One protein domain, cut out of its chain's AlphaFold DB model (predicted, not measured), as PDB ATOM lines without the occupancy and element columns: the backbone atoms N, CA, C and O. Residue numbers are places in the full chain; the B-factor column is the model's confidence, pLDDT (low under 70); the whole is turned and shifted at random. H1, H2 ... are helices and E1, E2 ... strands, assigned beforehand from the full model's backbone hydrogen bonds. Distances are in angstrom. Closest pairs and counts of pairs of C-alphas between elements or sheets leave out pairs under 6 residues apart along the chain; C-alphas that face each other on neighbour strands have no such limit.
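What this domain is: This is residues 377 to 500 and 567 to 658 of the 680 residues of the protein "Predicted protein" of Trichoplax adhaerens (UniProt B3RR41). The long helix H4 forms the core of one lobe, with H1, H2 and H9 packed on it crosswise and the hairpin of E2 and E3 set with E3 on it; beyond the last residues of H4, the helices H5, H6 and H7 make a second lobe, a three-helix bundle that stretches the model lengthwise. H7 leads back from this bundle to H4, and H10 packs on H1 in the first lobe. The printed part has 216 residues with ten named helices and three named strands, in the order H1 to H7, E1, E2, E3, H8, H9, H10; the class is mostly helix, and the one sheet, E2 - E3, is antiparallel. The whole is loose, with a radius of gyration of the C-alphas of 21.1 A, and elongated, with spans of 68, 41 and 28 A.

Where its parts are: H1, residues 381 to 390, begins with C-alpha 381 at (-0.560, -51.720, 26.056). H2 holds residues 394 to 407 and is 20.1 A long from first to last C-alpha, and H3 holds residues 416 to 419. H4, residues 424 to 453, is the longest helix, 43.2 A from C-alpha 424 at (6.896, -68.510, 31.762) to C-alpha 453 at (-23.398, -37.846, 34.182). H5, residues 455 to 473, is 27.1 A long; H6, residues 478 to 500, 33.5 A; and H7, residues 567 to 593, 39.0 A. The strands are E1, residues 601 to 605, E2, residues 609 to 614, and E3, residues 618 to 623. H8 holds residues 624 to 628, H9 residues 631 to 641, and H10 residues 648 to 657, with C-alpha 657 at (13.028, -49.750, 15.177).

How they stand to each other: H4 is the hub, touching four other helices. Its residues 430 to 438 touch H1, about perpendicular at 84 degrees, with the C-alphas of Pro 381 and Ile 434 closest at 5.4 A. H2 touches H4 at a steep tilt of 48 degrees, opposite ways, closest at the C-alphas of Ile 403 and Ala 432, 6.3 A. H9 touches H4 about perpendicular, at 90 degrees, closest at the C-alphas of Leu 441 and Thr 641, 5.8 A. The closest C-alphas of H4 and E3 are those of Gln 431 and Val 620, 6.0 A apart. E2 and E3 form an antiparallel hairpin, with N 610 and O 622 at 2.8 A and N 620 and O 612 at 3.1 A, both within hydrogen-bond range. E1 pairs with no named strand; its Lys 604 has its C-alpha 5.7 A from that of Glu 446 in H4. H8 is near H4, and H3 is close to H1 but not clearly touching, with the C-alphas of Tyr 386 and Leu 416 closest at 6.9 A. H10 only just touches H1, with 3 pairs of C-alphas within 8 A, closest at Asn 387 and Phe 654, 7.2 A. H7 touches H4 with residues 584 to 588 alone, closest at the C-alphas of Ile 449 and Ile 588, 6.5 A. In the bundle of three helices, H5, H6 and H7, the helical hairpin of H5 and H6 has a shallow tilt of 12 degrees, opposite ways, with the C-alphas of Leu 460 and Asp 491 closest at 6.7 A. H5 touches H7 at a tilt of 37 degrees, only just steep, closest at the C-alphas of Leu 468 and Leu 574, 6.4 A. Every O i to N i+4 pair is within hydrogen-bond range in H1, H2 and H4 to H10; H3 is too short for such a pair.

The domain as a whole: The two C-alphas farthest apart are those of Thr 423 and Gln 477, 68.9 A. Residues 501 to 566 are cut out, and C-alphas 500 and 567 are 31.9 A apart across the cut, between H6 and H7. Of the links that are printed whole, none is long. The mean pLDDT of the printed part is 82.6; 25 residues are under 70, namely 420 to 423, 475 to 480, 492 to 500, 567 to 569 and 615 to 617.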
ATOM      1  N   TYR A 377      -3.901 -51.967  17.304       92.69
ATOM      2  CA  TYR A 377      -2.596 -52.630  17.170       92.69
ATOM      3  C   TYR A 377      -1.435 -51.699  17.518       92.69
ATOM      4  O   TYR A 377      -0.484 -52.113  18.174       92.69
ATOM      5  N   ILE A 378      -1.484 -50.442  17.068       93.00
ATOM      6  CA  ILE A 378      -0.380 -49.486  17.248       93.00
ATOM      7  C   ILE A 378      -0.221 -49.080  18.716       93.00
ATOM      8  O   ILE A 378       0.903 -48.992  19.212       93.00
ATOM      9  N   TYR A 379      -1.338 -48.846  19.406       93.81
ATOM     10  CA  TYR A 379      -1.381 -48.469  20.821       93.81
ATOM     11  C   TYR A 379      -1.704 -49.667  21.716       93.81
ATOM     12  O   TYR A 379      -2.395 -49.533  22.728       93.81
ATOM     13  N   ASP A 380      -1.198 -50.843  21.343       93.50
ATOM     14  CA  ASP A 380      -1.206 -51.997  22.231       93.50
ATOM     15  C   ASP A 380      -0.534 -51.628  23.576       93.50
ATOM     16  O   ASP A 380       0.519 -50.973  23.561       93.50
ATOM     17  N   PRO A 381      -1.110 -52.016  24.732       94.62
ATOM     18  CA  PRO A 381      -0.560 -51.720  26.056       94.62
ATOM     19  C   PRO A 381       0.933 -52.008  26.201       94.62
ATOM     20  O   PRO A 381       1.648 -51.220  26.821       94.62
ATOM     21  N   VAL A 382       1.423 -53.097  25.600       92.69
ATOM     22  CA  VAL A 382       2.837 -53.477  25.674       92.69
ATOM     23  C   VAL A 382       3.700 -52.479  24.903       92.69
ATOM     24  O   VAL A 382       4.717 -51.999  25.409       92.69
ATOM     25  N   TYR A 383       3.299 -52.115  23.685       92.62
ATOM     26  CA  TYR A 383       4.053 -51.166  22.862       92.62
ATOM     27  C   TYR A 383       4.023 -49.761  23.448       92.62
ATOM     28  O   TYR A 383       5.046 -49.073  23.457       92.62
ATOM     29  N   LEU A 384       2.860 -49.357  23.958       93.75
ATOM     30  CA  LEU A 384       2.674 -48.080  24.624       93.75
ATOM     31  C   LEU A 384       3.569 -47.982  25.864       93.75
ATOM     32  O   LEU A 384       4.273 -46.987  26.021       93.75
ATOM     33  N   TYR A 385       3.607 -49.032  26.692       94.62
ATOM     34  CA  TYR A 385       4.476 -49.111  27.867       94.62
ATOM     35  C   TYR A 385       5.948 -48.878  27.505       94.62
ATOM     36  O   TYR A 385       6.567 -47.961  28.041       94.62
ATOM     37  N   TYR A 386       6.507 -49.628  26.549       92.75
ATOM     38  CA  TYR A 386       7.926 -49.483  26.190       92.75
ATOM     39  C   TYR A 386       8.251 -48.152  25.506       92.75
ATOM     40  O   TYR A 386       9.325 -47.590  25.737       92.75
ATOM     41  N   ASN A 387       7.337 -47.619  24.687       93.12
ATOM     42  CA  ASN A 387       7.509 -46.295  24.093       93.12
ATOM     43  C   ASN A 387       7.623 -45.222  25.185       93.12
ATOM     44  O   ASN A 387       8.555 -44.419  25.178       93.12
ATOM     45  N   LEU A 388       6.710 -45.245  26.156       92.81
ATOM     46  CA  LEU A 388       6.658 -44.272  27.241       92.81
ATOM     47  C   LEU A 388       7.778 -44.463  28.271       92.81
ATOM     48  O   LEU A 388       8.328 -43.472  28.757       92.81
ATOM     49  N   LEU A 389       8.178 -45.707  28.552       91.38
ATOM     50  CA  LEU A 389       9.304 -46.020  29.433       91.38
ATOM     51  C   LEU A 389      10.596 -45.395  28.899       91.38
ATOM     52  O   LEU A 389      11.296 -44.691  29.625       91.38
ATOM     53  N   ARG A 390      10.864 -45.550  27.595       89.25
ATOM     54  CA  ARG A 390      12.012 -44.924  26.917       89.25
ATOM     55  C   ARG A 390      11.999 -43.395  27.023       89.25
ATOM     56  O   ARG A 390      13.049 -42.761  26.962       89.25
ATOM     57  N   ARG A 391      10.817 -42.794  27.155       88.06
ATOM     58  CA  ARG A 391      10.636 -41.341  27.275       88.06
ATOM     59  C   ARG A 391      10.661 -40.840  28.720       88.06
ATOM     60  O   ARG A 391      10.470 -39.642  28.925       88.06
ATOM     61  N   GLY A 392      10.898 -41.718  29.695       87.38
ATOM     62  CA  GLY A 392      10.958 -41.358  31.112       87.38
ATOM     63  C   GLY A 392       9.603 -40.928  31.672       87.38
ATOM     64  O   GLY A 392       9.531 -40.024  32.504       87.38
ATOM     65  N   GLU A 393       8.510 -41.514  31.178       88.94
ATOM     66  CA  GLU A 393       7.176 -41.219  31.693       88.94
ATOM     67  C   GLU A 393       7.038 -41.748  33.137       88.94
ATOM     68  O   GLU A 393       7.388 -42.889  33.461       88.94
ATOM     69  N   VAL A 394       6.597 -40.868  34.042       87.75
ATOM     70  CA  VAL A 394       6.633 -41.113  35.494       87.75
ATOM     71  C   VAL A 394       5.644 -42.198  35.918       87.75
ATOM     72  O   VAL A 394       5.952 -42.976  36.819       87.75
ATOM     73  N   LEU A 395       4.460 -42.254  35.300       86.19
ATOM     74  CA  LEU A 395       3.444 -43.256  35.620       86.19
ATOM     75  C   LEU A 395       3.903 -44.643  35.157       86.19
ATOM     76  O   LEU A 395       3.728 -45.618  35.874       86.19
ATOM     77  N   VAL A 396       4.571 -44.726  34.010       91.12
ATOM     78  CA  VAL A 396       5.161 -45.964  33.497       91.12
ATOM     79  C   VAL A 396       6.337 -46.439  34.349       91.12
ATOM     80  O   VAL A 396       6.482 -47.638  34.570       91.12
ATOM     81  N   SER A 397       7.124 -45.519  34.909       91.06
ATOM     82  CA  SER A 397       8.172 -45.873  35.880       91.06
ATOM     83  C   SER A 397       7.579 -46.480  37.161       91.06
ATOM     84  O   SER A 397       8.105 -47.460  37.674       91.06
ATOM     85  N   GLN A 398       6.433 -45.969  37.625       91.50
ATOM     86  CA  GLN A 398       5.696 -46.564  38.750       91.50
ATOM     87  C   GLN A 398       5.133 -47.942  38.391       91.50
ATOM     88  O   GLN A 398       5.230 -48.863  39.191       91.50
ATOM     89  N   ILE A 399       4.609 -48.115  37.173       93.38
ATOM     90  CA  ILE A 399       4.161 -49.429  36.687       93.38
ATOM     91  C   ILE A 399       5.335 -50.424  36.674       93.38
ATOM     92  O   ILE A 399       5.166 -51.561  37.104       93.38
ATOM     93  N   LYS A 400       6.535 -50.004  36.246       94.06
ATOM     94  CA  LYS A 400       7.753 -50.834  36.287       94.06
ATOM     95  C   LYS A 400       8.049 -51.332  37.707       94.06
ATOM     96  O   LYS A 400       8.320 -52.515  37.899       94.06
ATOM     97  N   GLU A 401       7.976 -50.443  38.697       92.12
ATOM     98  CA  GLU A 401       8.178 -50.773  40.114       92.12
ATOM     99  C   GLU A 401       7.081 -51.709  40.655       92.12
ATOM    100  O   GLU A 401       7.400 -52.714  41.292       92.12
ATOM    101  N   GLU A 402       5.808 -51.432  40.344       93.31
ATOM    102  CA  GLU A 402       4.652 -52.269  40.709       93.31
ATOM    103  C   GLU A 402       4.817 -53.704  40.163       93.31
ATOM    104  O   GLU A 402       4.614 -54.679  40.889       93.31
ATOM    105  N   ILE A 403       5.249 -53.848  38.904       93.62
ATOM    106  CA  ILE A 403       5.496 -55.149  38.262       93.62
ATOM    107  C   ILE A 403       6.669 -55.874  38.923       93.62
ATOM    108  O   ILE A 403       6.534 -57.043  39.288       93.62
ATOM    109  N   ASN A 404       7.801 -55.189  39.112       92.56
ATOM    110  CA  ASN A 404       8.991 -55.775  39.734       92.56
ATOM    111  C   ASN A 404       8.701 -56.295  41.139       92.56
ATOM    112  O   ASN A 404       9.115 -57.402  41.479       92.56
ATOM    113  N   SER A 405       7.960 -55.518  41.933       91.94
ATOM    114  CA  SER A 405       7.564 -55.917  43.279       91.94
ATOM    115  C   SER A 405       6.603 -57.104  43.260       91.94
ATOM    116  O   SER A 405       6.755 -58.008  44.075       91.94
ATOM    117  N   LYS A 406       5.616 -57.117  42.353       91.69
ATOM    118  CA  LYS A 406       4.603 -58.180  42.283       91.69
ATOM    119  C   LYS A 406       5.183 -59.518  41.820       91.69
ATOM    120  O   LYS A 406       4.730 -60.562  42.275       91.69
ATOM    121  N   LEU A 407       6.153 -59.480  40.909       90.62
ATOM    122  CA  LEU A 407       6.763 -60.664  40.298       90.62
ATOM    123  C   LEU A 407       8.141 -61.014  40.886       90.62
ATOM    124  O   LEU A 407       8.800 -61.921  40.384       90.62
ATOM    125  N   CYS A 408       8.589 -60.309  41.932       88.56
ATOM    126  CA  CYS A 408       9.894 -60.502  42.577       88.56
ATOM    127  C   CYS A 408      11.080 -60.485  41.587       88.56
ATOM    128  O   CYS A 408      11.997 -61.304  41.677       88.56
ATOM    129  N   LEU A 409      11.064 -59.563  40.617       86.25
ATOM    130  CA  LEU A 409      12.068 -59.505  39.551       86.25
ATOM    131  C   LEU A 409      13.352 -58.825  40.027       86.25
ATOM    132  O   LEU A 409      13.312 -57.723  40.569       86.25
ATOM    133  N   GLN A 410      14.504 -59.442  39.745       79.06
ATOM    134  CA  GLN A 410      15.805 -58.801  39.979       79.06
ATOM    135  C   GLN A 410      16.154 -57.769  38.903       79.06
ATOM    136  O   GLN A 410      16.758 -56.748  39.209       79.06
ATOM    137  N   ASN A 411      15.754 -58.022  37.653       81.31
ATOM    138  CA  ASN A 411      15.954 -57.122  36.522       81.31
ATOM    139  C   ASN A 411      14.674 -57.075  35.686       81.31
ATOM    140  O   ASN A 411      14.119 -58.120  35.342       81.31
ATOM    141  N   HIS A 412      14.224 -55.871  35.340       85.44
ATOM    142  CA  HIS A 412      13.105 -55.688  34.420       85.44
ATOM    143  C   HIS A 412      13.636 -55.641  32.980       85.44
ATOM    144  O   HIS A 412      14.617 -54.939  32.741       85.44
ATOM    145  N   PRO A 413      12.984 -56.299  32.009       85.56
ATOM    146  CA  PRO A 413      13.331 -56.157  30.595       85.56
ATOM    147  C   PRO A 413      13.249 -54.696  30.136       85.56
ATOM    148  O   PRO A 413      12.224 -54.041  30.335       85.56
ATOM    149  N   ASP A 414      14.311 -54.167  29.537       77.56
ATOM    150  CA  ASP A 414      14.355 -52.764  29.105       77.56
ATOM    151  C   ASP A 414      13.945 -52.603  27.633       77.56
ATOM    152  O   ASP A 414      13.579 -51.502  27.200       77.56
ATOM    153  N   HIS A 415      13.942 -53.697  26.861       78.88
ATOM    154  CA  HIS A 415      13.583 -53.687  25.451       78.88
ATOM    155  C   HIS A 415      12.532 -54.738  25.094       78.88
ATOM    156  O   HIS A 415      12.507 -55.866  25.577       78.88
ATOM    157  N   LEU A 416      11.677 -54.379  24.137       74.62
ATOM    158  CA  LEU A 416      10.638 -55.263  23.609       74.62
ATOM    159  C   LEU A 416      11.217 -56.509  22.913       74.62
ATOM    160  O   LEU A 416      10.564 -57.547  22.850       74.62
ATOM    161  N   SER A 417      12.458 -56.417  22.423       70.75
ATOM    162  CA  SER A 417      13.213 -57.535  21.844       70.75
ATOM    163  C   SER A 417      13.531 -58.649  22.842       70.75
ATOM    164  O   SER A 417      13.798 -59.772  22.425       70.75
ATOM    165  N   ASP A 418      13.471 -58.376  24.144       72.00
ATOM    166  CA  ASP A 418      13.886 -59.329  25.176       72.00
ATOM    167  C   ASP A 418      12.854 -60.467  25.355       72.00
ATOM    168  O   ASP A 418      13.143 -61.509  25.950       72.00
ATOM    169  N   PHE A 419      11.657 -60.313  24.773       70.69
ATOM    170  CA  PHE A 419      10.525 -61.245  24.877       70.69
ATOM    171  C   PHE A 419      10.437 -62.279  23.743       70.69
ATOM    172  O   PHE A 419       9.481 -63.047  23.689       70.69
ATOM    173  N   LEU A 420      11.417 -62.325  22.835       61.91
ATOM    174  CA  LEU A 420      11.360 -63.175  21.634       61.91
ATOM    175  C   LEU A 420      11.556 -64.676  21.909       61.91
ATOM    176  O   LEU A 420      11.110 -65.504  21.121       61.91
ATOM    177  N   GLU A 421      12.171 -65.025  23.037       59.53
ATOM    178  CA  GLU A 421      12.380 -66.404  23.491       59.53
ATOM    179  C   GLU A 421      11.610 -66.579  24.806       59.53
ATOM    180  O   GLU A 421      12.086 -66.180  25.873       59.53
ATOM    181  N   GLY A 422      10.354 -67.026  24.702       58.69
ATOM    182  CA  GLY A 422       9.380 -67.048  25.794       58.69
ATOM    183  C   GLY A 422       9.752 -68.021  26.913       58.69
ATOM    184  O   GLY A 422       9.815 -69.228  26.705       58.69
ATOM    185  N   THR A 423       9.960 -67.486  28.109       65.69
ATOM    186  CA  THR A 423       9.933 -68.229  29.374       65.69
ATOM    187  C   THR A 423       8.615 -67.913  30.085       65.69
ATOM    188  O   THR A 423       8.040 -66.856  29.823       65.69
ATOM    189  N   GLU A 424       8.134 -68.772  30.991       70.00
ATOM    190  CA  GLU A 424       6.896 -68.510  31.762       70.00
ATOM    191  C   GLU A 424       6.928 -67.122  32.426       70.00
ATOM    192  O   GLU A 424       6.024 -66.313  32.236       70.00
ATOM    193  N   THR A 425       8.062 -66.764  33.037       75.44
ATOM    194  CA  THR A 425       8.282 -65.446  33.657       75.44
ATOM    195  C   THR A 425       8.107 -64.274  32.683       75.44
ATOM    196  O   THR A 425       7.655 -63.202  33.074       75.44
ATOM    197  N   LYS A 426       8.454 -64.436  31.399       79.62
ATOM    198  CA  LYS A 426       8.274 -63.379  30.388       79.62
ATOM    199  C   LYS A 426       6.802 -63.184  30.026       79.62
ATOM    200  O   LYS A 426       6.405 -62.054  29.752       79.62
ATOM    201  N   ILE A 427       6.005 -64.253  30.039       85.31
ATOM    202  CA  ILE A 427       4.556 -64.186  29.807       85.31
ATOM    203  C   ILE A 427       3.887 -63.441  30.964       85.31
ATOM    204  O   ILE A 427       3.105 -62.521  30.722       85.31
ATOM    205  N   ASP A 428       4.275 -63.751  32.204       89.31
ATOM    206  CA  ASP A 428       3.763 -63.068  33.398       89.31
ATOM    207  C   ASP A 428       4.056 -61.565  33.376       89.31
ATOM    208  O   ASP A 428       3.193 -60.755  33.719       89.31
ATOM    209  N   ILE A 429       5.248 -61.167  32.917       90.94
ATOM    210  CA  ILE A 429       5.607 -59.751  32.752       90.94
ATOM    211  C   ILE A 429       4.709 -59.078  31.709       90.94
ATOM    212  O   ILE A 429       4.188 -57.995  31.972       90.94
ATOM    213  N   LEU A 430       4.494 -59.697  30.542       91.00
ATOM    214  CA  LEU A 430       3.609 -59.138  29.511       91.00
ATOM    215  C   LEU A 430       2.177 -58.982  30.031       91.00
ATOM    216  O   LEU A 430       1.576 -57.918  29.860       91.00
ATOM    217  N   GLN A 431       1.656 -60.001  30.717       93.75
ATOM    218  CA  GLN A 431       0.328 -59.944  31.320       93.75
ATOM    219  C   GLN A 431       0.242 -58.845  32.385       93.75
ATOM    220  O   GLN A 431      -0.725 -58.082  32.410       93.75
ATOM    221  N   ALA A 432       1.269 -58.708  33.228       94.75
ATOM    222  CA  ALA A 432       1.326 -57.670  34.245       94.75
ATOM    223  C   ALA A 432       1.392 -56.261  33.634       94.75
ATOM    224  O   ALA A 432       0.757 -55.349  34.165       94.75
ATOM    225  N   ILE A 433       2.095 -56.066  32.511       95.50
ATOM    226  CA  ILE A 433       2.088 -54.792  31.774       95.50
ATOM    227  C   ILE A 433       0.668 -54.467  31.296       95.50
ATOM    228  O   ILE A 433       0.177 -53.369  31.565       95.50
ATOM    229  N   ILE A 434      -0.003 -55.414  30.633       95.81
ATOM    230  CA  ILE A 434      -1.367 -55.228  30.113       95.81
ATOM    231  C   ILE A 434      -2.327 -54.860  31.248       95.81
ATOM    232  O   ILE A 434      -3.061 -53.877  31.139       95.81
ATOM    233  N   ASP A 435      -2.284 -55.603  32.353       95.69
ATOM    234  CA  ASP A 435      -3.180 -55.406  33.492       95.69
ATOM    235  C   ASP A 435      -2.973 -54.050  34.177       95.69
ATOM    236  O   ASP A 435      -3.945 -53.352  34.467       95.69
ATOM    237  N   ASN A 436      -1.719 -53.642  34.407       95.81
ATOM    238  CA  ASN A 436      -1.425 -52.366  35.064       95.81
ATOM    239  C   ASN A 436      -1.744 -51.168  34.164       95.81
ATOM    240  O   ASN A 436      -2.317 -50.183  34.633       95.81
ATOM    241  N   VAL A 437      -1.418 -51.244  32.868       95.75
ATOM    242  CA  VAL A 437      -1.785 -50.195  31.903       95.75
ATOM    243  C   VAL A 437      -3.306 -50.070  31.814       95.75
ATOM    244  O   VAL A 437      -3.833 -48.953  31.844       95.75
ATOM    245  N   PHE A 438      -4.019 -51.199  31.769       96.12
ATOM    246  CA  PHE A 438      -5.475 -51.198  31.744       96.12
ATOM    247  C   PHE A 438      -6.086 -50.640  33.029       96.12
ATOM    248  O   PHE A 438      -7.021 -49.856  32.936       96.12
ATOM    249  N   ASP A 439      -5.557 -50.957  34.213       92.81
ATOM    250  CA  ASP A 439      -6.055 -50.401  35.478       92.81
ATOM    251  C   ASP A 439      -6.016 -48.860  35.486       92.81
ATOM    252  O   ASP A 439      -7.004 -48.209  35.845       92.81
ATOM    253  N   LYS A 440      -4.911 -48.250  35.023       92.00
ATOM    254  CA  LYS A 440      -4.818 -46.779  34.936       92.00
ATOM    255  C   LYS A 440      -5.794 -46.210  33.893       92.00
ATOM    256  O   LYS A 440      -6.423 -45.174  34.138       92.00
ATOM    257  N   LEU A 441      -5.950 -46.887  32.752       92.62
ATOM    258  CA  LEU A 441      -6.898 -46.498  31.705       92.62
ATOM    259  C   LEU A 441      -8.350 -46.588  32.200       92.62
ATOM    260  O   LEU A 441      -9.123 -45.647  32.028       92.62
ATOM    261  N   ALA A 442      -8.710 -47.689  32.862       91.50
ATOM    262  CA  ALA A 442     -10.053 -47.952  33.352       91.50
ATOM    263  C   ALA A 442     -10.483 -46.898  34.377       91.50
ATOM    264  O   ALA A 442     -11.541 -46.291  34.227       91.50
ATOM    265  N   LYS A 443      -9.613 -46.575  35.343       86.62
ATOM    266  CA  LYS A 443      -9.842 -45.483  36.309       86.62
ATOM    267  C   LYS A 443     -10.100 -44.142  35.622       86.62
ATOM    268  O   LYS A 443     -10.952 -43.369  36.066       86.62
ATOM    269  N   THR A 444      -9.382 -43.863  34.536       86.12
ATOM    270  CA  THR A 444      -9.562 -42.639  33.746       86.12
ATOM    271  C   THR A 444     -10.920 -42.631  33.041       86.12
ATOM    272  O   THR A 444     -11.654 -41.649  33.150       86.12
ATOM    273  N   ILE A 445     -11.303 -43.726  32.383       88.19
ATOM    274  CA  ILE A 445     -12.600 -43.852  31.702       88.19
ATOM    275  C   ILE A 445     -13.764 -43.748  32.700       88.19
ATOM    276  O   ILE A 445     -14.678 -42.955  32.486       88.19
ATOM    277  N   GLU A 446     -13.720 -44.474  33.820       87.00
ATOM    278  CA  GLU A 446     -14.764 -44.433  34.857       87.00
ATOM    279  C   GLU A 446     -14.944 -43.024  35.439       87.00
ATOM    280  O   GLU A 446     -16.066 -42.566  35.678       87.00
ATOM    281  N   ARG A 447     -13.844 -42.280  35.603       82.06
ATOM    282  CA  ARG A 447     -13.876 -40.866  35.995       82.06
ATOM    283  C   ARG A 447     -14.603 -40.004  34.955       82.06
ATOM    284  O   ARG A 447     -15.404 -39.150  35.338       82.06
ATOM    285  N   PHE A 448     -14.350 -40.216  33.664       83.06
ATOM    286  CA  PHE A 448     -15.044 -39.497  32.591       83.06
ATOM    287  C   PHE A 448     -16.534 -39.849  32.514       83.06
ATOM    288  O   PHE A 448     -17.350 -38.954  32.300       83.06
ATOM    289  N   ILE A 449     -16.907 -41.108  32.764       85.25
ATOM    290  CA  ILE A 449     -18.313 -41.524  32.841       85.25
ATOM    291  C   ILE A 449     -19.032 -40.732  33.935       85.25
ATOM    292  O   ILE A 449     -20.012 -40.043  33.639       85.25
ATOM    293  N   ARG A 450     -18.491 -40.721  35.162       82.12
ATOM    294  CA  ARG A 450     -19.057 -39.951  36.285       82.12
ATOM    295  C   ARG A 450     -19.153 -38.456  35.977       82.12
ATOM    296  O   ARG A 450     -20.151 -37.822  36.310       82.12
ATOM    297  N   LEU A 451     -18.136 -37.895  35.318       77.44
ATOM    298  CA  LEU A 451     -18.138 -36.494  34.898       77.44
ATOM    299  C   LEU A 451     -19.292 -36.212  33.929       77.44
ATOM    300  O   LEU A 451     -20.055 -35.276  34.155       77.44
ATOM    301  N   SER A 452     -19.456 -37.042  32.896       80.00
ATOM    302  CA  SER A 452     -20.495 -36.863  31.872       80.00
ATOM    303  C   SER A 452     -21.922 -36.957  32.419       80.00
ATOM    304  O   SER A 452     -22.855 -36.384  31.853       80.00
ATOM    305  N   GLU A 453     -22.102 -37.668  33.532       80.94
ATOM    306  CA  GLU A 453     -23.398 -37.846  34.182       80.94
ATOM    307  C   GLU A 453     -23.747 -36.695  35.131       80.94
ATOM    308  O   GLU A 453     -24.935 -36.447  35.364       80.94
ATOM    309  N   SER A 454     -22.744 -35.943  35.602       79.44
ATOM    310  CA  SER A 454     -22.939 -34.811  36.508       79.44
ATOM    311  C   SER A 454     -23.756 -33.681  35.871       79.44
ATOM    312  O   SER A 454     -23.601 -33.340  34.693       79.44
ATOM    313  N   LYS A 455     -24.643 -33.077  36.674       80.50
ATOM    314  CA  LYS A 455     -25.456 -31.928  36.249       80.50
ATOM    315  C   LYS A 455     -24.569 -30.747  35.858       80.50
ATOM    316  O   LYS A 455     -24.819 -30.122  34.834       80.50
ATOM    317  N   ASP A 456     -23.514 -30.514  36.627       75.06
ATOM    318  CA  ASP A 456     -22.610 -29.378  36.451       75.06
ATOM    319  C   ASP A 456     -21.818 -29.467  35.143       75.06
ATOM    320  O   ASP A 456     -21.638 -28.466  34.454       75.06
ATOM    321  N   PHE A 457     -21.391 -30.668  34.734       79.12
ATOM    322  CA  PHE A 457     -20.734 -30.845  33.437       79.12
ATOM    323  C   PHE A 457     -21.696 -30.597  32.272       79.12
ATOM    324  O   PHE A 457     -21.333 -29.935  31.303       79.12
ATOM    325  N   LYS A 458     -22.938 -31.089  32.360       82.56
ATOM    326  CA  LYS A 458     -23.961 -30.828  31.335       82.56
ATOM    327  C   LYS A 458     -24.294 -29.338  31.238       82.56
ATOM    328  O   LYS A 458     -24.424 -28.819  30.129       82.56
ATOM    329  N   ASP A 459     -24.396 -28.663  32.381       82.31
ATOM    330  CA  ASP A 459     -24.607 -27.218  32.459       82.31
ATOM    331  C   ASP A 459     -23.433 -26.449  31.841       82.31
ATOM    332  O   ASP A 459     -23.650 -25.603  30.975       82.31
ATOM    333  N   LEU A 460     -22.188 -26.822  32.160       77.06
ATOM    334  CA  LEU A 460     -21.003 -26.255  31.511       77.06
ATOM    335  C   LEU A 460     -21.069 -26.411  29.994       77.06
ATOM    336  O   LEU A 460     -20.871 -25.436  29.274       77.06
ATOM    337  N   VAL A 461     -21.298 -27.624  29.485       80.44
ATOM    338  CA  VAL A 461     -21.329 -27.867  28.035       80.44
ATOM    339  C   VAL A 461     -22.386 -26.978  27.370       80.44
ATOM    340  O   VAL A 461     -22.136 -26.418  26.302       80.44
ATOM    341  N   SER A 462     -23.537 -26.789  28.024       86.50
ATOM    342  CA  SER A 462     -24.578 -25.857  27.581       86.50
ATOM    343  C   SER A 462     -24.085 -24.403  27.568       86.50
ATOM    344  O   SER A 462     -24.178 -23.730  26.538       86.50
ATOM    345  N   LYS A 463     -23.479 -23.934  28.665       82.81
ATOM    346  CA  LYS A 463     -22.927 -22.577  28.792       82.81
ATOM    347  C   LYS A 463     -21.816 -22.298  27.782       82.81
ATOM    348  O   LYS A 463     -21.843 -21.266  27.122       82.81
ATOM    349  N   LEU A 464     -20.878 -23.222  27.567       81.00
ATOM    350  CA  LEU A 464     -19.812 -23.076  26.565       81.00
ATOM    351  C   LEU A 464     -20.381 -22.946  25.146       81.00
ATOM    352  O   LEU A 464     -19.939 -22.094  24.373       81.00
ATOM    353  N   LYS A 465     -21.406 -23.741  24.809       85.38
ATOM    354  CA  LYS A 465     -22.122 -23.620  23.530       85.38
ATOM    355  C   LYS A 465     -22.859 -22.283  23.422       85.38
ATOM    356  O   LYS A 465     -22.842 -21.665  22.357       85.38
ATOM    357  N   GLN A 466     -23.450 -21.803  24.515       87.75
ATOM    358  CA  GLN A 466     -24.075 -20.483  24.576       87.75
ATOM    359  C   GLN A 466     -23.049 -19.368  24.347       87.75
ATOM    360  O   GLN A 466     -23.279 -18.528  23.479       87.75
ATOM    361  N   HIS A 467     -21.907 -19.394  25.038       82.69
ATOM    362  CA  HIS A 467     -20.804 -18.440  24.867       82.69
ATOM    363  C   HIS A 467     -20.279 -18.431  23.430       82.69
ATOM    364  O   HIS A 467     -20.067 -17.365  22.859       82.69
ATOM    365  N   LEU A 468     -20.157 -19.604  22.799       82.44
ATOM    366  CA  LEU A 468     -19.713 -19.722  21.407       82.44
ATOM    367  C   LEU A 468     -20.714 -19.093  20.441       82.44
ATOM    368  O   LEU A 468     -20.322 -18.396  19.507       82.44
ATOM    369  N   ASN A 469     -22.007 -19.310  20.670       84.31
ATOM    370  CA  ASN A 469     -23.062 -18.683  19.881       84.31
ATOM    371  C   ASN A 469     -23.136 -17.170  20.123       84.31
ATOM    372  O   ASN A 469     -23.395 -16.424  19.182       84.31
ATOM    373  N   LYS A 470     -22.885 -16.720  21.358       83.25
ATOM    374  CA  LYS A 470     -22.801 -15.304  21.734       83.25
ATOM    375  C   LYS A 470     -21.670 -14.630  20.955       83.25
ATOM    376  O   LYS A 470     -21.927 -13.650  20.272       83.25
ATOM    377  N   LEU A 471     -20.468 -15.217  20.969       77.25
ATOM    378  CA  LEU A 471     -19.307 -14.733  20.217       77.25
ATOM    379  C   LEU A 471     -19.594 -14.673  18.714       77.25
ATOM    380  O   LEU A 471     -19.424 -13.618  18.125       77.25
ATOM    381  N   LYS A 472     -20.146 -15.740  18.116       78.81
ATOM    382  CA  LYS A 472     -20.514 -15.765  16.685       78.81
ATOM    383  C   LYS A 472     -21.495 -14.662  16.259       78.81
ATOM    384  O   LYS A 472     -21.551 -14.344  15.077       78.81
ATOM    385  N   ARG A 473     -22.310 -14.144  17.184       75.62
ATOM    386  CA  ARG A 473     -23.311 -13.094  16.926       75.62
ATOM    387  C   ARG A 473     -22.784 -11.680  17.188       75.62
ATOM    388  O   ARG A 473     -23.451 -10.727  16.799       75.62
ATOM    389  N   MET A 474     -21.642 -11.535  17.857       73.31
ATOM    390  CA  MET A 474     -21.074 -10.234  18.210       73.31
ATOM    391  C   MET A 474     -20.150  -9.704  17.122       73.31
ATOM    392  O   MET A 474     -19.358 -10.448  16.552       73.31
ATOM    393  N   ASN A 475     -20.213  -8.391  16.909       60.09
ATOM    394  CA  ASN A 475     -19.347  -7.662  15.995       60.09
ATOM    395  C   ASN A 475     -18.343  -6.817  16.808       60.09
ATOM    396  O   ASN A 475     -18.756  -5.946  17.568       60.09
ATOM    397  N   ASP A 476     -17.054  -7.129  16.681       61.31
ATOM    398  CA  ASP A 476     -15.837  -6.392  17.076       61.31
ATOM    399  C   ASP A 476     -15.827  -5.497  18.349       61.31
ATOM    400  O   ASP A 476     -15.181  -4.447  18.361       61.31
ATOM    401  N   GLN A 477     -16.456  -5.885  19.469       64.94
ATOM    402  CA  GLN A 477     -16.364  -5.132  20.740       64.94
ATOM    403  C   GLN A 477     -15.386  -5.746  21.759       64.94
ATOM    404  O   GLN A 477     -15.682  -6.739  22.420       64.94
ATOM    405  N   LEU A 478     -14.234  -5.090  21.971       65.25
ATOM    406  CA  LEU A 478     -13.142  -5.577  22.834       65.25
ATOM    407  C   LEU A 478     -13.551  -5.855  24.299       65.25
ATOM    408  O   LEU A 478     -13.144  -6.870  24.866       65.25
ATOM    409  N   ASN A 479     -14.367  -4.984  24.905       65.56
ATOM    410  CA  ASN A 479     -14.767  -5.102  26.317       65.56
ATOM    411  C   ASN A 479     -15.727  -6.277  26.567       65.56
ATOM    412  O   ASN A 479     -15.665  -6.921  27.616       65.56
ATOM    413  N   GLU A 480     -16.598  -6.597  25.605       67.94
ATOM    414  CA  GLU A 480     -17.508  -7.740  25.730       67.94
ATOM    415  C   GLU A 480     -16.756  -9.073  25.635       67.94
ATOM    416  O   GLU A 480     -17.084 -10.015  26.358       67.94
ATOM    417  N   TYR A 481     -15.690  -9.141  24.829       70.31
ATOM    418  CA  TYR A 481     -14.832 -10.327  24.745       70.31
ATOM    419  C   TYR A 481     -14.105 -10.623  26.052       70.31
ATOM    420  O   TYR A 481     -14.044 -11.780  26.466       70.31
ATOM    421  N   GLN A 482     -13.586  -9.590  26.719       70.00
ATOM    422  CA  GLN A 482     -12.960  -9.748  28.031       70.00
ATOM    423  C   GLN A 482     -13.967 -10.280  29.054       70.00
ATOM    424  O   GLN A 482     -13.663 -11.229  29.772       70.00
ATOM    425  N   LYS A 483     -15.197  -9.751  29.054       76.69
ATOM    426  CA  LYS A 483     -16.265 -10.214  29.946       76.69
ATOM    427  C   LYS A 483     -16.620 -11.689  29.730       76.69
ATOM    428  O   LYS A 483     -16.703 -12.436  30.697       76.69
ATOM    429  N   ILE A 484     -16.788 -12.124  28.478       73.94
ATOM    430  CA  ILE A 484     -17.055 -13.540  28.155       73.94
ATOM    431  C   ILE A 484     -15.873 -14.421  28.566       73.94
ATOM    432  O   ILE A 484     -16.071 -15.514  29.089       73.94
ATOM    433  N   GLY A 485     -14.643 -13.945  28.357       71.88
ATOM    434  CA  GLY A 485     -13.438 -14.628  28.822       71.88
ATOM    435  C   GLY A 485     -13.449 -14.875  30.335       71.88
ATOM    436  O   GLY A 485     -13.132 -15.982  30.767       71.88
ATOM    437  N   GLU A 486     -13.866 -13.887  31.129       72.88
ATOM    438  CA  GLU A 486     -14.005 -14.017  32.587       72.88
ATOM    439  C   GLU A 486     -15.180 -14.923  33.004       72.88
ATOM    440  O   GLU A 486     -15.018 -15.751  33.900       72.88
ATOM    441  N   GLU A 487     -16.331 -14.851  32.321       77.88
ATOM    442  CA  GLU A 487     -17.467 -15.771  32.541       77.88
ATOM    443  C   GLU A 487     -17.031 -17.236  32.341       77.88
ATOM    444  O   GLU A 487     -17.265 -18.088  33.200       77.88
ATOM    445  N   ILE A 488     -16.294 -17.513  31.256       70.62
ATOM    446  CA  ILE A 488     -15.727 -18.838  30.976       70.62
ATOM    447  C   ILE A 488     -14.737 -19.256  32.075       70.62
ATOM    448  O   ILE A 488     -14.771 -20.403  32.525       70.62
ATOM    449  N   LYS A 489     -13.853 -18.352  32.530       70.25
ATOM    450  CA  LYS A 489     -12.888 -18.640  33.609       70.25
ATOM    451  C   LYS A 489     -13.588 -19.077  34.903       70.25
ATOM    452  O   LYS A 489     -13.111 -20.013  35.551       70.25
ATOM    453  N   GLU A 490     -14.699 -18.444  35.276       73.56
ATOM    454  CA  GLU A 490     -15.452 -18.808  36.485       73.56
ATOM    455  C   GLU A 490     -16.209 -20.137  36.335       73.56
ATOM    456  O   GLU A 490     -16.081 -20.993  37.215       73.56
ATOM    457  N   ASP A 491     -16.876 -20.386  35.200       70.25
ATOM    458  CA  ASP A 491     -17.547 -21.674  34.931       70.25
ATOM    459  C   ASP A 491     -16.563 -22.865  35.044       70.25
ATOM    460  O   ASP A 491     -16.863 -23.933  35.587       70.25
ATOM    461  N   LEU A 492     -15.323 -22.671  34.590       64.50
ATOM    462  CA  LEU A 492     -14.258 -23.675  34.676       64.50
ATOM    463  C   LEU A 492     -13.742 -23.896  36.105       64.50
ATOM    464  O   LEU A 492     -13.354 -25.005  36.487       64.50
ATOM    465  N   LYS A 493     -13.712 -22.838  36.915       67.50
ATOM    466  CA  LYS A 493     -13.278 -22.882  38.316       67.50
ATOM    467  C   LYS A 493     -14.300 -23.598  39.195       67.50
ATOM    468  O   LYS A 493     -13.901 -24.304  40.127       67.50
ATOM    469  N   GLU A 494     -15.585 -23.467  38.883       66.31
ATOM    470  CA  GLU A 494     -16.665 -24.218  39.522       66.31
ATOM    471  C   GLU A 494     -16.500 -25.730  39.303       66.31
ATOM    472  O   GLU A 494     -16.437 -26.492  40.272       66.31
ATOM    473  N   LEU A 495     -16.246 -26.166  38.064       62.69
ATOM    474  CA  LEU A 495     -15.936 -27.573  37.767       62.69
ATOM    475  C   LEU A 495     -14.696 -28.088  38.486       62.69
ATOM    476  O   LEU A 495     -14.678 -29.221  38.979       62.69
ATOM    477  N   LYS A 496     -13.660 -27.251  38.597       59.84
ATOM    478  CA  LYS A 496     -12.459 -27.594  39.362       59.84
ATOM    479  C   LYS A 496     -12.786 -27.858  40.836       59.84
ATOM    480  O   LYS A 496     -12.201 -28.765  41.428       59.84
ATOM    481  N   ARG A 497     -13.707 -27.095  41.443       64.19
ATOM    482  CA  ARG A 497     -14.151 -27.322  42.832       64.19
ATOM    483  C   ARG A 497     -14.903 -28.638  42.981       64.19
ATOM    484  O   ARG A 497     -14.557 -29.405  43.876       64.19
ATOM    485  N   ILE A 498     -15.867 -28.909  42.103       57.91
ATOM    486  CA  ILE A 498     -16.645 -30.160  42.103       57.91
ATOM    487  C   ILE A 498     -15.705 -31.366  42.033       57.91
ATOM    488  O   ILE A 498     -15.854 -32.340  42.771       57.91
ATOM    489  N   TYR A 499     -14.663 -31.265  41.212       52.88
ATOM    490  CA  TYR A 499     -13.721 -32.356  41.042       52.88
ATOM    491  C   TYR A 499     -12.754 -32.526  42.230       52.88
ATOM    492  O   TYR A 499     -12.549 -33.644  42.708       52.88
ATOM    493  N   LYS A 500     -12.222 -31.424  42.779       52.34
ATOM    494  CA  LYS A 500     -11.362 -31.446  43.977       52.34
ATOM    495  C   LYS A 500     -12.094 -31.976  45.226       52.34
ATOM    496  O   LYS A 500     -11.460 -32.432  46.171       52.34
ATOM    497  N   TYR A 567      -9.785 -11.519  18.527       51.81
ATOM    498  CA  TYR A 567     -11.107 -12.171  18.558       51.81
ATOM    499  C   TYR A 567     -11.128 -13.588  17.953       51.81
ATOM    500  O   TYR A 567     -11.698 -14.513  18.541       51.81
ATOM    501  N   ASP A 568     -10.439 -13.782  16.826       57.31
ATOM    502  CA  ASP A 568     -10.378 -15.070  16.121       57.31
ATOM    503  C   ASP A 568      -9.779 -16.188  16.989       57.31
ATOM    504  O   ASP A 568     -10.221 -17.338  16.937       57.31
ATOM    505  N   THR A 569      -8.824 -15.844  17.858       68.88
ATOM    506  CA  THR A 569      -8.129 -16.793  18.731       68.88
ATOM    507  C   THR A 569      -9.046 -17.346  19.826       68.88
ATOM    508  O   THR A 569      -9.018 -18.547  20.099       68.88
ATOM    509  N   LEU A 570      -9.876 -16.501  20.452       70.06
ATOM    510  CA  LEU A 570     -10.816 -16.913  21.507       70.06
ATOM    511  C   LEU A 570     -11.941 -17.792  20.941       70.06
ATOM    512  O   LEU A 570     -12.293 -18.814  21.532       70.06
ATOM    513  N   THR A 571     -12.468 -17.421  19.775       70.88
ATOM    514  CA  THR A 571     -13.528 -18.177  19.096       70.88
ATOM    515  C   THR A 571     -13.048 -19.574  18.695       70.88
ATOM    516  O   THR A 571     -13.745 -20.561  18.940       70.88
ATOM    517  N   GLU A 572     -11.841 -19.685  18.135       72.69
ATOM    518  CA  GLU A 572     -11.230 -20.973  17.781       72.69
ATOM    519  C   GLU A 572     -10.960 -21.840  19.019       72.69
ATOM    520  O   GLU A 572     -11.227 -23.040  19.043       72.69
ATOM    521  N   ARG A 573     -10.492 -21.226  20.102       70.12
ATOM    522  CA  ARG A 573     -10.276 -21.895  21.389       70.12
ATOM    523  C   ARG A 573     -11.554 -22.476  21.982       70.12
ATOM    524  O   ARG A 573     -11.573 -23.641  22.379       70.12
ATOM    525  N   LEU A 574     -12.629 -21.694  22.009       74.50
ATOM    526  CA  LEU A 574     -13.915 -22.151  22.521       74.50
ATOM    527  C   LEU A 574     -14.529 -23.236  21.627       74.50
ATOM    528  O   LEU A 574     -15.079 -24.211  22.133       74.50
ATOM    529  N   ARG A 575     -14.363 -23.124  20.303       77.88
ATOM    530  CA  ARG A 575     -14.729 -24.183  19.351       77.88
ATOM    531  C   ARG A 575     -14.010 -25.495  19.671       77.88
ATOM    532  O   ARG A 575     -14.659 -26.536  19.712       77.88
ATOM    533  N   ASN A 576     -12.707 -25.441  19.949       72.88
ATOM    534  CA  ASN A 576     -11.918 -26.615  20.324       72.88
ATOM    535  C   ASN A 576     -12.356 -27.223  21.666       72.88
ATOM    536  O   ASN A 576     -12.407 -28.445  21.788       72.88
ATOM    537  N   LEU A 577     -12.730 -26.398  22.651       73.25
ATOM    538  CA  LEU A 577     -13.291 -26.879  23.918       73.25
ATOM    539  C   LEU A 577     -14.636 -27.584  23.721       73.25
ATOM    540  O   LEU A 577     -14.797 -28.705  24.195       73.25
ATOM    541  N   CYS A 578     -15.565 -26.972  22.979       80.00
ATOM    542  CA  CYS A 578     -16.848 -27.595  22.651       80.00
ATOM    543  C   CYS A 578     -16.643 -28.930  21.923       80.00
ATOM    544  O   CYS A 578     -17.213 -29.942  22.331       80.00
ATOM    545  N   LYS A 579     -15.759 -28.958  20.914       80.44
ATOM    546  CA  LYS A 579     -15.414 -30.178  20.175       80.44
ATOM    547  C   LYS A 579     -14.908 -31.278  21.107       80.44
ATOM    548  O   LYS A 579     -15.397 -32.396  21.047       80.44
ATOM    549  N   TYR A 580     -13.985 -30.953  22.004       78.56
ATOM    550  CA  TYR A 580     -13.448 -31.913  22.966       78.56
ATOM    551  C   TYR A 580     -14.520 -32.438  23.940       78.56
ATOM    552  O   TYR A 580     -14.560 -33.632  24.234       78.56
ATOM    553  N   THR A 581     -15.432 -31.580  24.417       78.88
ATOM    554  CA  THR A 581     -16.550 -32.032  25.266       78.88
ATOM    555  C   THR A 581     -17.537 -32.929  24.520       78.88
ATOM    556  O   THR A 581     -18.052 -33.886  25.104       78.88
ATOM    557  N   ASP A 582     -17.774 -32.657  23.234       83.50
ATOM    558  CA  ASP A 582     -18.611 -33.493  22.375       83.50
ATOM    559  C   ASP A 582     -17.922 -34.845  22.105       83.50
ATOM    560  O   ASP A 582     -18.553 -35.885  22.275       83.50
ATOM    561  N   GLU A 583     -16.613 -34.856  21.821       83.00
ATOM    562  CA  GLU A 583     -15.805 -36.076  21.650       83.00
ATOM    563  C   GLU A 583     -15.883 -36.997  22.876       83.00
ATOM    564  O   GLU A 583     -16.171 -38.185  22.727       83.00
ATOM    565  N   ILE A 584     -15.706 -36.457  24.090       82.50
ATOM    566  CA  ILE A 584     -15.853 -37.228  25.338       82.50
ATOM    567  C   ILE A 584     -17.268 -37.792  25.462       82.50
ATOM    568  O   ILE A 584     -17.453 -38.973  25.761       82.50
ATOM    569  N   THR A 585     -18.274 -36.943  25.250       85.38
ATOM    570  CA  THR A 585     -19.680 -37.328  25.400       85.38
ATOM    571  C   THR A 585     -20.039 -38.450  24.428       85.38
ATOM    572  O   THR A 585     -20.696 -39.419  24.808       85.38
ATOM    573  N   ASP A 586     -19.572 -38.359  23.187       87.88
ATOM    574  CA  ASP A 586     -19.832 -39.350  22.153       87.88
ATOM    575  C   ASP A 586     -19.038 -40.640  22.363       87.88
ATOM    576  O   ASP A 586     -19.593 -41.723  22.166       87.88
ATOM    577  N   ALA A 587     -17.792 -40.558  22.835       88.69
ATOM    578  CA  ALA A 587     -17.019 -41.731  23.234       88.69
ATOM    579  C   ALA A 587     -17.730 -42.506  24.358       88.69
ATOM    580  O   ALA A 587     -17.868 -43.725  24.281       88.69
ATOM    581  N   ILE A 588     -18.272 -41.810  25.365       88.56
ATOM    582  CA  ILE A 588     -19.025 -42.438  26.464       88.56
ATOM    583  C   ILE A 588     -20.345 -43.042  25.973       88.56
ATOM    584  O   ILE A 588     -20.705 -44.146  26.384       88.56
ATOM    585  N   LYS A 589     -21.069 -42.365  25.072       89.19
ATOM    586  CA  LYS A 589     -22.262 -42.950  24.436       89.19
ATOM    587  C   LYS A 589     -21.917 -44.244  23.700       89.19
ATOM    588  O   LYS A 589     -22.651 -45.218  23.837       89.19
ATOM    589  N   ARG A 590     -20.800 -44.270  22.963       89.06
ATOM    590  CA  ARG A 590     -20.329 -45.463  22.244       89.06
ATOM    591  C   ARG A 590     -19.897 -46.587  23.188       89.06
ATOM    592  O   ARG A 590     -20.204 -47.744  22.919       89.06
ATOM    593  N   LEU A 591     -19.265 -46.266  24.321       88.81
ATOM    594  CA  LEU A 591     -18.977 -47.248  25.376       88.81
ATOM    595  C   LEU A 591     -20.261 -47.922  25.885       88.81
ATOM    596  O   LEU A 591     -20.304 -49.144  26.017       88.81
ATOM    597  N   LYS A 592     -21.317 -47.128  26.113       86.25
ATOM    598  CA  LYS A 592     -22.640 -47.618  26.530       86.25
ATOM    599  C   LYS A 592     -23.302 -48.475  25.448       86.25
ATOM    600  O   LYS A 592     -23.776 -49.565  25.751       86.25
ATOM    601  N   SER A 593     -23.324 -48.014  24.195       86.38
ATOM    602  CA  SER A 593     -23.984 -48.737  23.097       86.38
ATOM    603  C   SER A 593     -23.318 -50.072  22.773       86.38
ATOM    604  O   SER A 593     -24.002 -51.012  22.384       86.38
ATOM    605  N   ASN A 594     -21.999 -50.162  22.956       85.00
ATOM    606  CA  ASN A 594     -21.216 -51.363  22.669       85.00
ATOM    607  C   ASN A 594     -21.071 -52.298  23.883       85.00
ATOM    608  O   ASN A 594     -20.253 -53.210  23.842       85.00
ATOM    609  N   GLN A 595     -21.846 -52.078  24.955       84.75
ATOM    610  CA  GLN A 595     -21.890 -52.937  26.148       84.75
ATOM    611  C   GLN A 595     -20.526 -53.141  26.835       84.75
ATOM    612  O   GLN A 595     -20.277 -54.175  27.439       84.75
ATOM    613  N   PHE A 596     -19.646 -52.135  26.806       88.00
ATOM    614  CA  PHE A 596     -18.351 -52.200  27.500       88.00
ATOM    615  C   PHE A 596     -18.436 -51.868  28.999       88.00
ATOM    616  O   PHE A 596     -17.411 -51.694  29.655       88.00
ATOM    617  N   LEU A 597     -19.642 -51.728  29.548       87.50
ATOM    618  CA  LEU A 597     -19.888 -51.380  30.947       87.50
ATOM    619  C   LEU A 597     -20.536 -52.553  31.672       87.50
ATOM    620  O   LEU A 597     -21.207 -53.378  31.055       87.50
ATOM    621  N   ARG A 598     -20.358 -52.621  32.993       82.62
ATOM    622  CA  ARG A 598     -20.902 -53.729  33.785       82.62
ATOM    623  C   ARG A 598     -22.426 -53.731  33.769       82.62
ATOM    624  O   ARG A 598     -23.067 -52.715  34.038       82.62
ATOM    625  N   ASN A 599     -23.002 -54.916  33.581       76.69
ATOM    626  CA  ASN A 599     -24.435 -55.128  33.747       76.69
ATOM    627  C   ASN A 599     -24.871 -54.709  35.160       76.69
ATOM    628  O   ASN A 599     -24.385 -55.243  36.155       76.69
ATOM    629  N   GLY A 600     -25.784 -53.739  35.239       70.31
ATOM    630  CA  GLY A 600     -26.315 -53.209  36.500       70.31
ATOM    631  C   GLY A 600     -25.510 -52.066  37.134       70.31
ATOM    632  O   GLY A 600     -26.034 -51.415  38.035       70.31
ATOM    633  N   ASP A 601     -24.299 -51.762  36.655       79.31
ATOM    634  CA  ASP A 601     -23.503 -50.606  37.098       79.31
ATOM    635  C   ASP A 601     -22.832 -49.917  35.899       79.31
ATOM    636  O   ASP A 601     -21.654 -50.120  35.597       79.31
ATOM    637  N   ASN A 602     -23.595 -49.041  35.238       78.75
ATOM    638  CA  ASN A 602     -23.146 -48.254  34.084       78.75
ATOM    639  C   ASN A 602     -22.062 -47.213  34.426       78.75
ATOM    640  O   ASN A 602     -21.670 -46.442  33.552       78.75
ATOM    641  N   SER A 603     -21.590 -47.148  35.676       79.75
ATOM    642  CA  SER A 603     -20.484 -46.275  36.078       79.75
ATOM    643  C   SER A 603     -19.113 -46.959  36.004       79.75
ATOM    644  O   SER A 603     -18.093 -46.279  36.140       79.75
ATOM    645  N   LYS A 604     -19.084 -48.283  35.780       85.38
ATOM    646  CA  LYS A 604     -17.867 -49.103  35.760       85.38
ATOM    647  C   LYS A 604     -17.668 -49.827  34.442       85.38
ATOM    648  O   LYS A 604     -18.623 -50.313  33.833       85.38
ATOM    649  N   LEU A 605     -16.404 -49.945  34.045       88.69
ATOM    650  CA  LEU A 605     -16.022 -50.731  32.878       88.69
ATOM    651  C   LEU A 605     -16.218 -52.223  33.136       88.69
ATOM    652  O   LEU A 605     -16.048 -52.716  34.258       88.69
ATOM    653  N   ASP A 606     -16.558 -52.940  32.074       87.62
ATOM    654  CA  ASP A 606     -16.435 -54.384  32.038       87.62
ATOM    655  C   ASP A 606     -14.950 -54.777  31.928       87.62
ATOM    656  O   ASP A 606     -14.171 -54.177  31.187       87.62
ATOM    657  N   PHE A 607     -14.559 -55.776  32.717       90.50
ATOM    658  CA  PHE A 607     -13.192 -56.300  32.806       90.50
ATOM    659  C   PHE A 607     -13.072 -57.653  32.097       90.50
ATOM    660  O   PHE A 607     -12.081 -58.357  32.292       90.50
ATOM    661  N   SER A 608     -14.078 -58.029  31.301       92.31
ATOM    662  CA  SER A 608     -14.013 -59.183  30.412       92.31
ATOM    663  C   SER A 608     -12.746 -59.141  29.557       92.31
ATOM    664  O   SER A 608     -12.316 -58.087  29.075       92.31
ATOM    665  N   LYS A 609     -12.116 -60.308  29.405       94.38
ATOM    666  CA  LYS A 609     -10.867 -60.477  28.666       94.38
ATOM    667  C   LYS A 609     -11.027 -61.502  27.550       94.38
ATOM    668  O   LYS A 609     -11.884 -62.378  27.631       94.38
ATOM    669  N   SER A 610     -10.186 -61.377  26.531       93.94
ATOM    670  CA  SER A 610     -10.017 -62.336  25.445       93.94
ATOM    671  C   SER A 610      -8.538 -62.636  25.264       93.94
ATOM    672  O   SER A 610      -7.699 -61.733  25.328       93.94
ATOM    673  N   ASP A 611      -8.226 -63.896  25.008       93.31
ATOM    674  CA  ASP A 611      -6.856 -64.348  24.821       93.31
ATOM    675  C   ASP A 611      -6.396 -64.082  23.387       93.31
ATOM    676  O   ASP A 611      -7.095 -64.400  22.427       93.31
ATOM    677  N   ILE A 612      -5.207 -63.495  23.245       91.00
ATOM    678  CA  ILE A 612      -4.563 -63.225  21.960       91.00
ATOM    679  C   ILE A 612      -3.233 -63.962  21.927       91.00
ATOM    680  O   ILE A 612      -2.390 -63.813  22.817       91.00
ATOM    681  N   SER A 613      -3.046 -64.751  20.872       88.19
ATOM    682  CA  SER A 613      -1.784 -65.437  20.614       88.19
ATOM    683  C   SER A 613      -0.809 -64.511  19.883       88.19
ATOM    684  O   SER A 613      -1.178 -63.731  19.005       88.19
ATOM    685  N   LEU A 614       0.464 -64.589  20.251       83.44
ATOM    686  CA  LEU A 614       1.577 -63.896  19.607       83.44
ATOM    687  C   LEU A 614       2.468 -64.923  18.887       83.44
ATOM    688  O   LEU A 614       2.448 -66.110  19.216       83.44
ATOM    689  N   GLU A 615       3.277 -64.468  17.923       68.75
ATOM    690  CA  GLU A 615       4.157 -65.280  17.045       68.75
ATOM    691  C   GLU A 615       4.905 -66.470  17.697       68.75
ATOM    692  O   GLU A 615       5.214 -67.441  17.008       68.75
ATOM    693  N   SER A 616       5.211 -66.428  18.995       60.84
ATOM    694  CA  SER A 616       6.036 -67.401  19.726       60.84
ATOM    695  C   SER A 616       5.260 -68.478  20.513       60.84
ATOM    696  O   SER A 616       5.840 -69.100  21.400       60.84
ATOM    697  N   LYS A 617       3.971 -68.724  20.212       65.38
ATOM    698  CA  LYS A 617       3.037 -69.515  21.062       65.38
ATOM    699  C   LYS A 617       2.846 -68.921  22.466       65.38
ATOM    700  O   LYS A 617       2.481 -69.626  23.402       65.38
ATOM    701  N   VAL A 618       3.111 -67.625  22.614       78.81
ATOM    702  CA  VAL A 618       2.800 -66.872  23.830       78.81
ATOM    703  C   VAL A 618       1.361 -66.400  23.722       78.81
ATOM    704  O   VAL A 618       1.021 -65.687  22.778       78.81
ATOM    705  N   THR A 619       0.541 -66.774  24.693       88.06
ATOM    706  CA  THR A 619      -0.847 -66.328  24.793       88.06
ATOM    707  C   THR A 619      -0.970 -65.391  25.981       88.06
ATOM    708  O   THR A 619      -0.553 -65.730  27.086       88.06
ATOM    709  N   VAL A 620      -1.517 -64.202  25.742       91.00
ATOM    710  CA  VAL A 620      -1.773 -63.189  26.773       91.00
ATOM    711  C   VAL A 620      -3.215 -62.706  26.672       91.00
ATOM    712  O   VAL A 620      -3.791 -62.638  25.586       91.00
ATOM    713  N   SER A 621      -3.801 -62.372  27.816       94.81
ATOM    714  CA  SER A 621      -5.214 -62.035  27.941       94.81
ATOM    715  C   SER A 621      -5.413 -60.523  27.959       94.81
ATOM    716  O   SER A 621      -4.915 -59.825  28.851       94.81
ATOM    717  N   TYR A 622      -6.160 -60.006  26.985       95.31
ATOM    718  CA  TYR A 622      -6.442 -58.581  26.832       95.31
ATOM    719  C   TYR A 622      -7.876 -58.245  27.240       95.31
ATOM    720  O   TYR A 622      -8.802 -58.944  26.834       95.31
ATOM    721  N   PRO A 623      -8.103 -57.133  27.957       95.31
ATOM    722  CA  PRO A 623      -9.438 -56.576  28.150       95.31
ATOM    723  C   PRO A 623     -10.148 -56.328  26.813       95.31
ATOM    724  O   PRO A 623      -9.591 -55.674  25.928       95.31
ATOM    725  N   ILE A 624     -11.396 -56.791  26.678       92.56
ATOM    726  CA  ILE A 624     -12.167 -56.701  25.423       92.56
ATOM    727  C   ILE A 624     -12.295 -55.250  24.956       92.56
ATOM    728  O   ILE A 624     -12.206 -54.974  23.759       92.56
ATOM    729  N   VAL A 625     -12.423 -54.302  25.889       92.62
ATOM    730  CA  VAL A 625     -12.500 -52.873  25.558       92.62
ATOM    731  C   VAL A 625     -11.248 -52.374  24.826       92.62
ATOM    732  O   VAL A 625     -11.371 -51.578  23.908       92.62
ATOM    733  N   ILE A 626     -10.045 -52.875  25.132       93.69
ATOM    734  CA  ILE A 626      -8.818 -52.474  24.416       93.69
ATOM    735  C   ILE A 626      -8.823 -53.010  22.979       93.69
ATOM    736  O   ILE A 626      -8.340 -52.337  22.068       93.69
ATOM    737  N   LEU A 627      -9.385 -54.200  22.761       92.12
ATOM    738  CA  LEU A 627      -9.429 -54.842  21.447       92.12
ATOM    739  C   LEU A 627     -10.530 -54.263  20.551       92.12
ATOM    740  O   LEU A 627     -10.314 -54.076  19.355       92.12
ATOM    741  N   LYS A 628     -11.713 -53.998  21.119       90.44
ATOM    742  CA  LYS A 628     -12.951 -53.720  20.371       90.44
ATOM    743  C   LYS A 628     -13.437 -52.269  20.455       90.44
ATOM    744  O   LYS A 628     -14.397 -51.914  19.775       90.44
ATOM    745  N   MET A 629     -12.824 -51.417  21.277       89.81
ATOM    746  CA  MET A 629     -13.155 -49.991  21.299       89.81
ATOM    747  C   MET A 629     -12.629 -49.297  20.045       89.81
ATOM    748  O   MET A 629     -11.516 -49.571  19.598       89.81
ATOM    749  N   ARG A 630     -13.410 -48.340  19.530       88.44
ATOM    750  CA  ARG A 630     -13.018 -47.504  18.395       88.44
ATOM    751  C   ARG A 630     -11.663 -46.846  18.651       88.44
ATOM    752  O   ARG A 630     -11.515 -46.128  19.642       88.44
ATOM    753  N   GLY A 631     -10.718 -47.035  17.731       88.06
ATOM    754  CA  GLY A 631      -9.330 -46.593  17.873       88.06
ATOM    755  C   GLY A 631      -9.170 -45.133  18.290       88.06
ATOM    756  O   GLY A 631      -8.480 -44.839  19.263       88.06
ATOM    757  N   HIS A 632      -9.881 -44.213  17.630       85.31
ATOM    758  CA  HIS A 632      -9.861 -42.790  17.986       85.31
ATOM    759  C   HIS A 632     -10.276 -42.524  19.446       85.31
ATOM    760  O   HIS A 632      -9.624 -41.745  20.145       85.31
ATOM    761  N   ASP A 633     -11.340 -43.183  19.914       89.81
ATOM    762  CA  ASP A 633     -11.842 -43.014  21.279       89.81
ATOM    763  C   ASP A 633     -10.845 -43.621  22.289       89.81
ATOM    764  O   ASP A 633     -10.545 -43.008  23.314       89.81
ATOM    765  N   LEU A 634     -10.259 -44.784  21.979       91.12
ATOM    766  CA  LEU A 634      -9.228 -45.422  22.805       91.12
ATOM    767  C   LEU A 634      -7.979 -44.534  22.946       91.12
ATOM    768  O   LEU A 634      -7.500 -44.285  24.053       91.12
ATOM    769  N   VAL A 635      -7.475 -43.997  21.830       90.44
ATOM    770  CA  VAL A 635      -6.309 -43.099  21.806       90.44
ATOM    771  C   VAL A 635      -6.578 -41.813  22.587       90.44
ATOM    772  O   VAL A 635      -5.670 -41.295  23.243       90.44
ATOM    773  N   MET A 636      -7.808 -41.294  22.552       87.38
ATOM    774  CA  MET A 636      -8.209 -40.158  23.383       87.38
ATOM    775  C   MET A 636      -8.025 -40.483  24.873       87.38
ATOM    776  O   MET A 636      -7.337 -39.736  25.567       87.38
ATOM    777  N   PHE A 637      -8.561 -41.606  25.360       88.56
ATOM    778  CA  PHE A 637      -8.426 -41.980  26.773       88.56
ATOM    779  C   PHE A 637      -6.986 -42.289  27.175       88.56
ATOM    780  O   PHE A 637      -6.561 -41.907  28.268       88.56
ATOM    781  N   TYR A 638      -6.199 -42.895  26.287       90.81
ATOM    782  CA  TYR A 638      -4.775 -43.063  26.531       90.81
ATOM    783  C   TYR A 638      -4.066 -41.719  26.709       90.81
ATOM    784  O   TYR A 638      -3.313 -41.572  27.666       90.81
ATOM    785  N   LYS A 639      -4.332 -40.716  25.858       86.50
ATOM    786  CA  LYS A 639      -3.713 -39.377  25.966       86.50
ATOM    787  C   LYS A 639      -4.058 -38.659  27.271       86.50
ATOM    788  O   LYS A 639      -3.279 -37.826  27.740       86.50
ATOM    789  N   GLU A 640      -5.224 -38.956  27.836       79.62
ATOM    790  CA  GLU A 640      -5.628 -38.433  29.141       79.62
ATOM    791  C   GLU A 640      -4.992 -39.220  30.299       79.62
ATOM    792  O   GLU A 640      -4.656 -38.627  31.325       79.62
ATOM    793  N   THR A 641      -4.756 -40.522  30.113       85.81
ATOM    794  CA  THR A 641      -4.141 -41.413  31.113       85.81
ATOM    795  C   THR A 641      -2.627 -41.205  31.216       85.81
ATOM    796  O   THR A 641      -2.103 -40.997  32.309       85.81
ATOM    797  N   PHE A 642      -1.920 -41.225  30.084       85.94
ATOM    798  CA  PHE A 642      -0.464 -41.117  30.001       85.94
ATOM    799  C   PHE A 642      -0.055 -39.843  29.274       85.94
ATOM    800  O   PHE A 642      -0.692 -39.412  28.309       85.94
ATOM    801  N   LYS A 643       1.054 -39.240  29.702       80.19
ATOM    802  CA  LYS A 643       1.574 -38.044  29.032       80.19
ATOM    803  C   LYS A 643       2.536 -38.400  27.919       80.19
ATOM    804  O   LYS A 643       3.191 -39.430  27.942       80.19
ATOM    805  N   ASN A 644       2.653 -37.484  26.960       80.75
ATOM    806  CA  ASN A 644       3.583 -37.597  25.838       80.75
ATOM    807  C   ASN A 644       3.328 -38.817  24.939       80.75
ATOM    808  O   ASN A 644       4.269 -39.362  24.376       80.75
ATOM    809  N   ILE A 645       2.073 -39.225  24.753       86.12
ATOM    810  CA  ILE A 645       1.752 -40.241  23.747       86.12
ATOM    811  C   ILE A 645       2.087 -39.708  22.353       86.12
ATOM    812  O   ILE A 645       1.719 -38.588  21.987       86.12
ATOM    813  N   GLU A 646       2.824 -40.507  21.590       87.81
ATOM    814  CA  GLU A 646       3.188 -40.186  20.217       87.81
ATOM    815  C   GLU A 646       1.985 -40.268  19.274       87.81
ATOM    816  O   GLU A 646       0.985 -40.920  19.553       87.81
ATOM    817  N   ASN A 647       2.068 -39.575  18.139       89.94
ATOM    818  CA  ASN A 647       1.087 -39.767  17.076       89.94
ATOM    819  C   ASN A 647       1.316 -41.111  16.361       89.94
ATOM    820  O   ASN A 647       2.364 -41.742  16.515       89.94
ATOM    821  N   CYS A 648       0.351 -41.503  15.525       90.06
ATOM    822  CA  CYS A 648       0.364 -42.771  14.798       90.06
ATOM    823  C   CYS A 648       1.683 -42.993  14.032       90.06
ATOM    824  O   CYS A 648       2.376 -43.983  14.248       90.06
ATOM    825  N   LYS A 649       2.114 -42.009  13.231       90.31
ATOM    826  CA  LYS A 649       3.365 -42.071  12.451       90.31
ATOM    827  C   LYS A 649       4.614 -42.300  13.302       90.31
ATOM    828  O   LYS A 649       5.495 -43.060  12.904       90.31
ATOM    829  N   ASN A 650       4.718 -41.639  14.451       90.81
ATOM    830  CA  ASN A 650       5.869 -41.791  15.338       90.81
ATOM    831  C   ASN A 650       5.835 -43.131  16.080       90.81
ATOM    832  O   ASN A 650       6.870 -43.791  16.138       90.81
ATOM    833  N   MET A 651       4.655 -43.598  16.500       92.50
ATOM    834  CA  MET A 651       4.498 -44.955  17.030       92.50
ATOM    835  C   MET A 651       4.891 -46.016  15.993       92.50
ATOM    836  O   MET A 651       5.619 -46.947  16.325       92.50
ATOM    837  N   ILE A 652       4.507 -45.849  14.720       91.69
ATOM    838  CA  ILE A 652       4.942 -46.738  13.631       91.69
ATOM    839  C   ILE A 652       6.471 -46.721  13.504       91.69
ATOM    840  O   ILE A 652       7.082 -47.782  13.434       91.69
ATOM    841  N   ARG A 653       7.123 -45.551  13.529       90.44
ATOM    842  CA  ARG A 653       8.598 -45.453  13.489       90.44
ATOM    843  C   ARG A 653       9.265 -46.113  14.694       90.44
ATOM    844  O   ARG A 653      10.281 -46.791  14.539       90.44
ATOM    845  N   PHE A 654       8.699 -45.936  15.885       89.69
ATOM    846  CA  PHE A 654       9.147 -46.637  17.081       89.69
ATOM    847  C   PHE A 654       9.073 -48.148  16.849       89.69
ATOM    848  O   PHE A 654      10.099 -48.820  16.934       89.69
ATOM    849  N   LEU A 655       7.917 -48.665  16.437       88.00
ATOM    850  CA  LEU A 655       7.722 -50.080  16.139       88.00
ATOM    851  C   LEU A 655       8.662 -50.584  15.039       88.00
ATOM    852  O   LEU A 655       9.204 -51.676  15.179       88.00
ATOM    853  N   GLN A 656       8.934 -49.810  13.985       86.12
ATOM    854  CA  GLN A 656       9.914 -50.158  12.944       86.12
ATOM    855  C   GLN A 656      11.303 -50.422  13.533       86.12
ATOM    856  O   GLN A 656      11.961 -51.376  13.121       86.12
ATOM    857  N   SER A 657      11.718 -49.628  14.526       82.56
ATOM    858  CA  SER A 657      13.028 -49.750  15.177       82.56
ATOM    859  C   SER A 657      13.151 -50.914  16.170       82.56
ATOM    860  O   SER A 657      14.266 -51.269  16.542       82.56
ATOM    861  N   GLN A 658      12.037 -51.499  16.619       77.56
ATOM    862  CA  GLN A 658      12.023 -52.555  17.641       77.56
ATOM    863  C   GLN A 658      11.831 -53.943  17.020       77.56
ATOM    864  O   GLN A 658      11.104 -54.087  16.040       77.56
TER     865      GLN A 658